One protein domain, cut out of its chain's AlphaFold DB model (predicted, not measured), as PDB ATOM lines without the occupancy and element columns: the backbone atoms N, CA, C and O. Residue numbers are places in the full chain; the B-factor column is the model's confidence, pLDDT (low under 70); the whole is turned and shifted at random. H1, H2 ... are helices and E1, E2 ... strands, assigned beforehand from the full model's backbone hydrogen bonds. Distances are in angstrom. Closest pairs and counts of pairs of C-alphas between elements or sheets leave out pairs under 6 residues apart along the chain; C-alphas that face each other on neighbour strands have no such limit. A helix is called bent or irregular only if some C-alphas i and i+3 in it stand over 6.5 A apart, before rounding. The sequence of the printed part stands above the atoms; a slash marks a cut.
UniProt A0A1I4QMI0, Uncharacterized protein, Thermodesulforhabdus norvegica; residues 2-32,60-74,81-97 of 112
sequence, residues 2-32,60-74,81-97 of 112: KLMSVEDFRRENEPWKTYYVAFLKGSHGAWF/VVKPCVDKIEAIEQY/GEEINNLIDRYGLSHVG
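This is residues 2 to 32, 60 to 74 and 81 to 97 of the 112 residues of an uncharacterized protein of Thermodesulforhabdus norvegica (UniProt A0A1I4QMI0). Two small lobes stand at opposite ends of an elongated, loose model, and the long strand E2 is the bar that runs from one to the other. One lobe holds the far part of E2 paired with the short strand E3, with H2 beside them and residues 27 to 32 folding back along E2; the other holds the two-strand sheet E1 - E4 with H1 and H3. The printed part has 63 residues, with three named helices and four named strands in the order E1 H1 E2 H2 E3 H3 E4, in two antiparallel sheets, E2 - E3 and E1 - E4; the class is mixed, helices and strands. The whole is loose, with a radius of gyration of the C-alphas of 13.4 A, and spans 37 by 22 by 20 A.

Find C-alpha 18 at (-107.152, 50.251, 13.215); from there E2, residues 18 to 26, runs 25.3 A to C-alpha 26 at (-99.518, 74.394, 12.103). Its partner E3 is residues 71 to 74, 7.5 A long. H2, residues 60 to 65, is neither bent nor irregular, but only just: C-alphas 60 and 63 are 6.4 A apart. Then look at E1, residues 2 to 5, which begins at C-alpha 2 at (-110.260, 56.230, 28.856), and at H1, residues 6 to 12. H3, residues 81 to 91, is 15.4 A long, and E4 is residues 95 to 97.

Start at E2 and E3, antiparallel at 158 degrees, where N 25 and O 73 are 2.8 A apart, within hydrogen-bond range. Residues 24 to 25 of E2 also pair, antiparallel, with residues 31 to 32. The closest C-alphas of H2 and E3 are those of Val 65 and Ile 71, 6.4 A apart. At the other end of E2, the C-alphas of Thr 18 and Gly 81 are the closest of E2 and H3, 5.9 A apart. H3 and H1 are close but not clearly touching, Asn 85 and Arg 10 having the closest C-alphas at 7.8 A, with a shallow tilt of 5 degrees, opposite ways. E1 and E4 are antiparallel at 163 degrees, with N 4 and O 96 within hydrogen-bond range at 2.9 A. H2 and H3 are apart, and so are E2 and E4. Each O i to N i+4 pair in H1 and H3 is within hydrogen-bond range; in H2, 1 of 2 is.

The two C-alphas farthest apart, those of Arg 11 and Glu 69, are 37.1 A apart. Residues 33 to 59 are not printed, a gap of 16.3 A from C-alpha 32 to C-alpha 60; residues 75 to 80 are not printed either, a gap of 20.7 A from C-alpha 74 to C-alpha 81. The links that are printed whole are tight. The mean pLDDT of the printed part is 95.3, and no printed residue is under 70.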
ATOM      1  N   LYS A   2    -111.057  57.145  28.044       93.56
ATOM      2  CA  LYS A   2    -110.260  56.230  28.856       93.56
ATOM      3  C   LYS A   2    -108.773  56.511  28.644       93.56
ATOM      4  O   LYS A   2    -108.264  56.374  27.534       93.56
ATOM      5  N   LEU A   3    -108.074  56.912  29.702       95.44
ATOM      6  CA  LEU A   3    -106.625  57.111  29.673       95.44
ATOM      7  C   LEU A   3    -105.912  55.775  29.916       95.44
ATOM      8  O   LEU A   3    -106.245  55.055  30.856       95.44
ATOM      9  N   MET A   4    -104.930  55.453  29.080       96.12
ATOM     10  CA  MET A   4    -104.130  54.232  29.172       96.12
ATOM     11  C   MET A   4    -102.644  54.575  29.113       96.12
ATOM     12  O   MET A   4    -102.247  55.501  28.404       96.12
ATOM     13  N   SER A   5    -101.809  53.816  29.825       96.94
ATOM     14  CA  SER A   5    -100.361  53.876  29.607       96.94
ATOM     15  C   SER A   5    -100.016  53.313  28.223       96.94
ATOM     16  O   SER A   5    -100.751  52.490  27.667       96.94
ATOM     17  N   VAL A   6     -98.881  53.729  27.655       96.62
ATOM     18  CA  VAL A   6     -98.377  53.154  26.394       96.62
ATOM     19  C   VAL A   6     -98.158  51.643  26.508       96.62
ATOM     20  O   VAL A   6     -98.423  50.915  25.553       96.62
ATOM     21  N   GLU A   7     -97.708  51.156  27.664       96.75
ATOM     22  CA  GLU A   7     -97.497  49.725  27.903       96.75
ATOM     23  C   GLU A   7     -98.815  48.945  27.871       96.75
ATOM     24  O   GLU A   7     -98.905  47.912  27.206       96.75
ATOM     25  N   ASP A   8     -99.855  49.463  28.528       96.31
ATOM     26  CA  ASP A   8    -101.178  48.836  28.526       96.31
ATOM     27  C   ASP A   8    -101.799  48.864  27.130       96.31
ATOM     28  O   ASP A   8    -102.311  47.846  26.664       96.31
ATOM     29  N   PHE A   9    -101.684  49.993  26.421       95.00
ATOM     30  CA  PHE A   9    -102.140  50.086  25.039       95.00
ATOM     31  C   PHE A   9    -101.439  49.047  24.158       95.00
ATOM     32  O   PHE A   9    -102.111  48.303  23.454       95.00
ATOM     33  N   ARG A  10    -100.108  48.933  24.230       95.38
ATOM     34  CA  ARG A  10     -99.332  47.951  23.450       95.38
ATOM     35  C   ARG A  10     -99.686  46.507  23.785       95.38
ATOM     36  O   ARG A  10     -99.668  45.665  22.897       95.38
ATOM     37  N   ARG A  11    -100.015  46.217  25.045       94.81
ATOM     38  CA  ARG A  11    -100.428  44.878  25.481       94.81
ATOM     39  C   ARG A  11    -101.816  44.500  24.960       94.81
ATOM     40  O   ARG A  11    -102.056  43.335  24.667       94.81
ATOM     41  N   GLU A  12    -102.729  45.462  24.865       89.81
ATOM     42  CA  GLU A  12    -104.116  45.241  24.426       89.81
ATOM     43  C   GLU A  12    -104.309  45.417  22.907       89.81
ATOM     44  O   GLU A  12    -105.320  44.982  22.329       89.81
ATOM     45  N   ASN A  13    -103.354  46.069  22.241       89.88
ATOM     46  CA  ASN A  13    -103.445  46.449  20.845       89.88
ATOM     47  C   ASN A  13    -102.608  45.552  19.928       89.88
ATOM     48  O   ASN A  13    -101.383  45.545  19.973       89.88
ATOM     49  N   GLU A  14    -103.294  44.874  19.014       91.06
ATOM     50  CA  GLU A  14    -102.652  44.133  17.933       91.06
ATOM     51  C   GLU A  14    -102.202  45.097  16.821       91.06
ATOM     52  O   GLU A  14    -102.935  46.046  16.517       91.06
ATOM     53  N   PRO A  15    -101.075  44.846  16.129       89.56
ATOM     54  CA  PRO A  15    -100.567  45.733  15.076       89.56
ATOM     55  C   PRO A  15    -101.582  46.058  13.969       89.56
ATOM     56  O   PRO A  15    -101.604  47.176  13.459       89.56
ATOM     57  N   TRP A  16    -102.462  45.110  13.629       90.00
ATOM     58  CA  TRP A  16    -103.466  45.253  12.566       90.00
ATOM     59  C   TRP A  16    -104.768  45.932  13.008       90.00
ATOM     60  O   TRP A  16    -105.625  46.218  12.166       90.00
ATOM     61  N   LYS A  17    -104.972  46.177  14.309       94.69
ATOM     62  CA  LYS A  17    -106.144  46.929  14.773       94.69
ATOM     63  C   LYS A  17    -106.020  48.368  14.300       94.69
ATOM     64  O   LYS A  17    -104.959  48.969  14.380       94.69
ATOM     65  N   THR A  18    -107.129  48.932  13.850       96.50
ATOM     66  CA  THR A  18    -107.152  50.251  13.215       96.50
ATOM     67  C   THR A  18    -107.957  51.256  14.015       96.50
ATOM     68  O   THR A  18    -108.931  50.893  14.670       96.50
ATOM     69  N   TYR A  19    -107.530  52.510  14.011       97.69
ATOM     70  CA  TYR A  19    -108.095  53.590  14.811       97.69
ATOM     71  C   TYR A  19    -108.084  54.879  13.998       97.69
ATOM     72  O   TYR A  19    -107.288  55.040  13.080       97.69
ATOM     73  N   TYR A  20    -108.931  55.821  14.374       98.44
ATOM     74  CA  TYR A  20    -108.841  57.193  13.920       98.44
ATOM     75  C   TYR A  20    -107.883  57.984  14.807       98.44
ATOM     76  O   TYR A  20    -107.929  57.872  16.034       98.44
ATOM     77  N   VAL A  21    -107.043  58.791  14.163       98.38
ATOM     78  CA  VAL A  21    -106.144  59.772  14.778       98.38
ATOM     79  C   VAL A  21    -106.291  61.084  14.026       98.38
ATOM     80  O   VAL A  21    -106.340  61.103  12.794       98.38
ATOM     81  N   ALA A  22    -106.365  62.190  14.758       98.31
ATOM     82  CA  ALA A  22    -106.374  63.508  14.155       98.31
ATOM     83  C   ALA A  22    -104.949  64.032  13.995       98.31
ATOM     84  O   ALA A  22    -104.116  63.877  14.885       98.31
ATOM     85  N   PHE A  23    -104.688  64.686  12.873       98.25
ATOM     86  CA  PHE A  23    -103.454  65.399  12.599       98.25
ATOM     87  C   PHE A  23    -103.787  66.859  12.350       98.25
ATOM     88  O   PHE A  23    -104.733  67.178  11.632       98.25
ATOM     89  N   LEU A  24    -103.001  67.739  12.950       97.69
ATOM     90  CA  LEU A  24    -103.134  69.178  12.839       97.69
ATOM     91  C   LEU A  24    -101.995  69.725  11.992       97.69
ATOM     92  O   LEU A  24    -100.858  69.263  12.101       97.69
ATOM     93  N   LYS A  25    -102.295  70.734  11.181       97.56
ATOM     94  CA  LYS A  25    -101.317  71.491  10.411       97.56
ATOM     95  C   LYS A  25    -101.107  72.848  11.068       97.56
ATOM     96  O   LYS A  25    -102.031  73.658  11.124       97.56
ATOM     97  N   GLY A  26     -99.893  73.094  11.549       95.00
ATOM     98  CA  GLY A  26     -99.518  74.394  12.103       95.00
ATOM     99  C   GLY A  26     -99.250  75.446  11.023       95.00
ATOM    100  O   GLY A  26     -99.041  75.113   9.857       95.00
ATOM    101  N   SER A  27     -99.147  76.707  11.443       90.25
ATOM    102  CA  SER A  27     -98.868  77.890  10.603       90.25
ATOM    103  C   SER A  27     -97.567  77.843   9.787       90.25
ATOM    104  O   SER A  27     -97.376  78.608   8.846       90.25
ATOM    105  N   HIS A  28     -96.644  76.939  10.123       90.06
ATOM    106  CA  HIS A  28     -95.410  76.703   9.364       90.06
ATOM    107  C   HIS A  28     -95.509  75.517   8.392       90.06
ATOM    108  O   HIS A  28     -94.502  75.063   7.852       90.06
ATOM    109  N   GLY A  29     -96.709  74.974   8.182       92.00
ATOM    110  CA  GLY A  29     -96.962  73.874   7.256       92.00
ATOM    111  C   GLY A  29     -96.680  72.471   7.796       92.00
ATOM    112  O   GLY A  29     -96.978  71.494   7.110       92.00
ATOM    113  N   ALA A  30     -96.131  72.353   9.007       94.62
ATOM    114  CA  ALA A  30     -95.826  71.071   9.633       94.62
ATOM    115  C   ALA A  30     -97.090  70.373  10.160       94.62
ATOM    116  O   ALA A  30     -97.941  71.012  10.783       94.62
ATOM    117  N   TRP A  31     -97.164  69.055   9.950       96.75
ATOM    118  CA  TRP A  31     -98.220  68.192  10.481       96.75
ATOM    119  C   TRP A  31     -97.772  67.481  11.754       96.75
ATOM    120  O   TRP A  31     -96.666  66.940  11.806       96.75
ATOM    121  N   PHE A  32     -98.649  67.433  12.750       96.31
ATOM    122  CA  PHE A  32     -98.417  66.735  14.013       96.31
ATOM    123  C   PHE A  32     -99.715  66.108  14.539       96.31
ATOM    124  O   PHE A  32    -100.798  66.605  14.230       96.31
ATOM    125  N   VAL A  60    -114.390  65.835  19.518       94.06
ATOM    126  CA  VAL A  60    -113.357  66.268  20.470       94.06
ATOM    127  C   VAL A  60    -112.367  67.236  19.821       94.06
ATOM    128  O   VAL A  60    -111.990  68.242  20.421       94.06
ATOM    129  N   VAL A  61    -111.930  66.953  18.594       95.44
ATOM    130  CA  VAL A  61    -110.847  67.694  17.930       95.44
ATOM    131  C   VAL A  61    -111.315  69.058  17.440       95.44
ATOM    132  O   VAL A  61    -110.618  70.056  17.640       95.44
ATOM    133  N   LYS A  62    -112.490  69.128  16.811       95.38
ATOM    134  CA  LYS A  62    -112.979  70.340  16.147       95.38
ATOM    135  C   LYS A  62    -113.067  71.545  17.101       95.38
ATOM    136  O   LYS A  62    -112.470  72.572  16.779       95.38
ATOM    137  N   PRO A  63    -113.677  71.446  18.300       94.06
ATOM    138  CA  PRO A  63    -113.750  72.579  19.226       94.06
ATOM    139  C   PRO A  63    -112.388  73.012  19.781       94.06
ATOM    140  O   PRO A  63    -112.244  74.155  20.216       94.06
ATOM    141  N   CYS A  64    -111.405  72.107  19.823       91.44
ATOM    142  CA  CYS A  64    -110.038  72.429  20.222       91.44
ATOM    143  C   CYS A  64    -109.317  73.199  19.116       91.44
ATOM    144  O   CYS A  64    -108.722  74.236  19.392       91.44
ATOM    145  N   VAL A  65    -109.404  72.722  17.872       92.88
ATOM    146  CA  VAL A  65    -108.782  73.370  16.710       92.88
ATOM    147  C   VAL A  65    -109.341  74.773  16.492       92.88
ATOM    148  O   VAL A  65    -108.561  75.706  16.328       92.88
ATOM    149  N   ASP A  66    -110.660  74.949  16.602       92.56
ATOM    150  CA  ASP A  66    -111.325  76.246  16.412       92.56
ATOM    151  C   ASP A  66    -110.864  77.322  17.426       92.56
ATOM    152  O   ASP A  66    -111.091  78.513  17.216       92.56
ATOM    153  N   LYS A  67    -110.207  76.926  18.527       93.69
ATOM    154  CA  LYS A  67    -109.669  77.833  19.558       93.69
ATOM    155  C   LYS A  67    -108.176  78.131  19.409       93.69
ATOM    156  O   LYS A  67    -107.665  78.979  20.136       93.69
ATOM    157  N   ILE A  68    -107.462  77.426  18.531       92.19
ATOM    158  CA  ILE A  68    -106.010  77.554  18.384       92.19
ATOM    159  C   ILE A  68    -105.717  78.232  17.046       92.19
ATOM    160  O   ILE A  68    -105.626  77.576  16.014       92.19
ATOM    161  N   GLU A  69    -105.504  79.549  17.075       91.50
ATOM    162  CA  GLU A  69    -105.268  80.372  15.872       91.50
ATOM    163  C   GLU A  69    -104.088  79.893  15.010       91.50
ATOM    164  O   GLU A  69    -104.057  80.118  13.804       91.50
ATOM    165  N   ALA A  70    -103.108  79.219  15.617       93.50
ATOM    166  CA  ALA A  70    -101.939  78.696  14.917       93.50
ATOM    167  C   ALA A  70    -102.222  77.442  14.067       93.50
ATOM    168  O   ALA A  70    -101.323  76.995  13.350       93.50
ATOM    169  N   ILE A  71    -103.418  76.847  14.159       95.62
ATOM    170  CA  ILE A  71    -103.811  75.684  13.358       95.62
ATOM    171  C   ILE A  71    -104.527  76.154  12.096       95.62
ATOM    172  O   ILE A  71    -105.593  76.754  12.152       95.62
ATOM    173  N   GLU A  72    -103.956  75.834  10.939       95.31
ATOM    174  CA  GLU A  72    -104.537  76.199   9.644       95.31
ATOM    175  C   GLU A  72    -105.569  75.174   9.170       95.31
ATOM    176  O   GLU A  72    -106.547  75.512   8.504       95.31
ATOM    177  N   GLN A  73    -105.288  73.894   9.424       95.69
ATOM    178  CA  GLN A  73    -106.050  72.755   8.920       95.69
ATOM    179  C   GLN A  73    -105.932  71.587   9.895       95.69
ATOM    180  O   GLN A  73    -104.945  71.463  10.621       95.69
ATOM    181  N   TYR A  74    -106.905  70.684   9.858       97.31
ATOM    182  CA  TYR A  74    -106.778  69.373  10.476       97.31
ATOM    183  C   TYR A  74    -107.382  68.301   9.575       97.31
ATOM    184  O   TYR A  74    -108.223  68.588   8.723       97.31
ATOM    185  N   GLY A  81    -102.410  50.006  14.312       95.94
ATOM    186  CA  GLY A  81    -101.815  49.966  15.640       95.94
ATOM    187  C   GLY A  81    -100.298  50.132  15.616       95.94
ATOM    188  O   GLY A  81     -99.735  50.795  16.486       95.94
ATOM    189  N   GLU A  82     -99.640  49.583  14.596       96.69
ATOM    190  CA  GLU A  82     -98.206  49.783  14.371       96.69
ATOM    191  C   GLU A  82     -97.863  51.257  14.097       96.69
ATOM    192  O   GLU A  82     -96.905  51.788  14.654       96.69
ATOM    193  N   GLU A  83     -98.685  51.958  13.316       97.62
ATOM    194  CA  GLU A  83     -98.493  53.385  13.045       97.62
ATOM    195  C   GLU A  83     -98.701  54.228  14.307       97.62
ATOM    196  O   GLU A  83     -97.954  55.176  14.540       97.62
ATOM    197  N   ILE A  84     -99.645  53.847  15.173       97.62
ATOM    198  CA  ILE A  84     -99.810  54.471  16.493       97.62
ATOM    199  C   ILE A  84     -98.554  54.298  17.348       97.62
ATOM    200  O   ILE A  84     -98.102  55.267  17.955       97.62
ATOM    201  N   ASN A  85     -97.954  53.106  17.371       96.81
ATOM    202  CA  ASN A  85     -96.697  52.890  18.090       96.81
ATOM    203  C   ASN A  85     -95.578  53.786  17.549       96.81
ATOM    204  O   ASN A  85     -94.884  54.428  18.336       96.81
ATOM    205  N   ASN A  86     -95.475  53.915  16.223       97.12
ATOM    206  CA  ASN A  86     -94.503  54.806  15.590       97.12
ATOM    207  C   ASN A  86     -94.726  56.277  15.979       97.12
ATOM    208  O   ASN A  86     -93.760  57.012  16.189       97.12
ATOM    209  N   LEU A  87     -95.982  56.723  16.093       97.88
ATOM    210  CA  LEU A  87     -96.311  58.072  16.563       97.88
ATOM    211  C   LEU A  87     -95.923  58.265  18.034       97.88
ATOM    212  O   LEU A  87     -95.302  59.271  18.366       97.88
ATOM    213  N   ILE A  88     -96.242  57.300  18.896       97.56
ATOM    214  CA  ILE A  88     -95.889  57.332  20.319       97.56
ATOM    215  C   ILE A  88     -94.377  57.489  20.495       97.56
ATOM    216  O   ILE A  88     -93.936  58.397  21.200       97.56
ATOM    217  N   ASP A  89     -93.589  56.657  19.810       97.62
ATOM    218  CA  ASP A  89     -92.130  56.676  19.926       97.62
ATOM    219  C   ASP A  89     -91.540  57.969  19.351       97.62
ATOM    220  O   ASP A  89     -90.683  58.599  19.972       97.62
ATOM    221  N   ARG A  90     -92.034  58.415  18.190       97.75
ATOM    222  CA  ARG A  90     -91.538  59.625  17.517       97.75
ATOM    223  C   ARG A  90     -91.789  60.901  18.316       97.75
ATOM    224  O   ARG A  90     -90.961  61.808  18.267       97.75
ATOM    225  N   TYR A  91     -92.928  60.992  18.997       96.69
ATOM    226  CA  TYR A  91     -93.322  62.179  19.760       96.69
ATOM    227  C   TYR A  91     -93.042  62.051  21.267       96.69
ATOM    228  O   TYR A  91     -93.300  62.993  22.012       96.69
ATOM    229  N   GLY A  92     -92.482  60.923  21.723       96.31
ATOM    230  CA  GLY A  92     -92.136  60.703  23.130       96.31
ATOM    231  C   GLY A  92     -93.356  60.716  24.056       96.31
ATOM    232  O   GLY A  92     -93.296  61.280  25.154       96.31
ATOM    233  N   LEU A  93     -94.470  60.147  23.589       97.69
ATOM    234  CA  LEU A  93     -95.743  60.133  24.307       97.69
ATOM    235  C   LEU A  93     -95.728  59.063  25.402       97.69
ATOM    236  O   LEU A  93     -95.092  58.021  25.266       97.69
ATOM    237  N   SER A  94     -96.417  59.330  26.508       97.06
ATOM    238  CA  SER A  94     -96.478  58.439  27.679       97.06
ATOM    239  C   SER A  94     -97.832  57.749  27.824       97.06
ATOM    240  O   SER A  94     -97.930  56.703  28.469       97.06
ATOM    241  N   HIS A  95     -98.864  58.298  27.181       97.94
ATOM    242  CA  HIS A  95    -100.232  57.826  27.306       97.94
ATOM    243  C   HIS A  95    -100.958  57.755  25.960       97.94
ATOM    244  O   HIS A  95    -100.618  58.434  24.987       97.94
ATOM    245  N   VAL A  96    -102.019  56.953  25.943       97.81
ATOM    246  CA  VAL A  96    -103.032  56.928  24.889       97.81
ATOM    247  C   VAL A  96    -104.379  57.268  25.517       97.81
ATOM    248  O   VAL A  96    -104.821  56.617  26.463       97.81
ATOM    249  N   GLY A  97    -105.028  58.305  24.998       97.50
ATOM    250  CA  GLY A  97    -106.392  58.684  25.341       97.50
ATOM    251  C   GLY A  97    -107.359  58.024  24.368       97.50
ATOM    252  O   GLY A  97    -107.507  58.481  23.236       97.50
TER     253      GLY A  97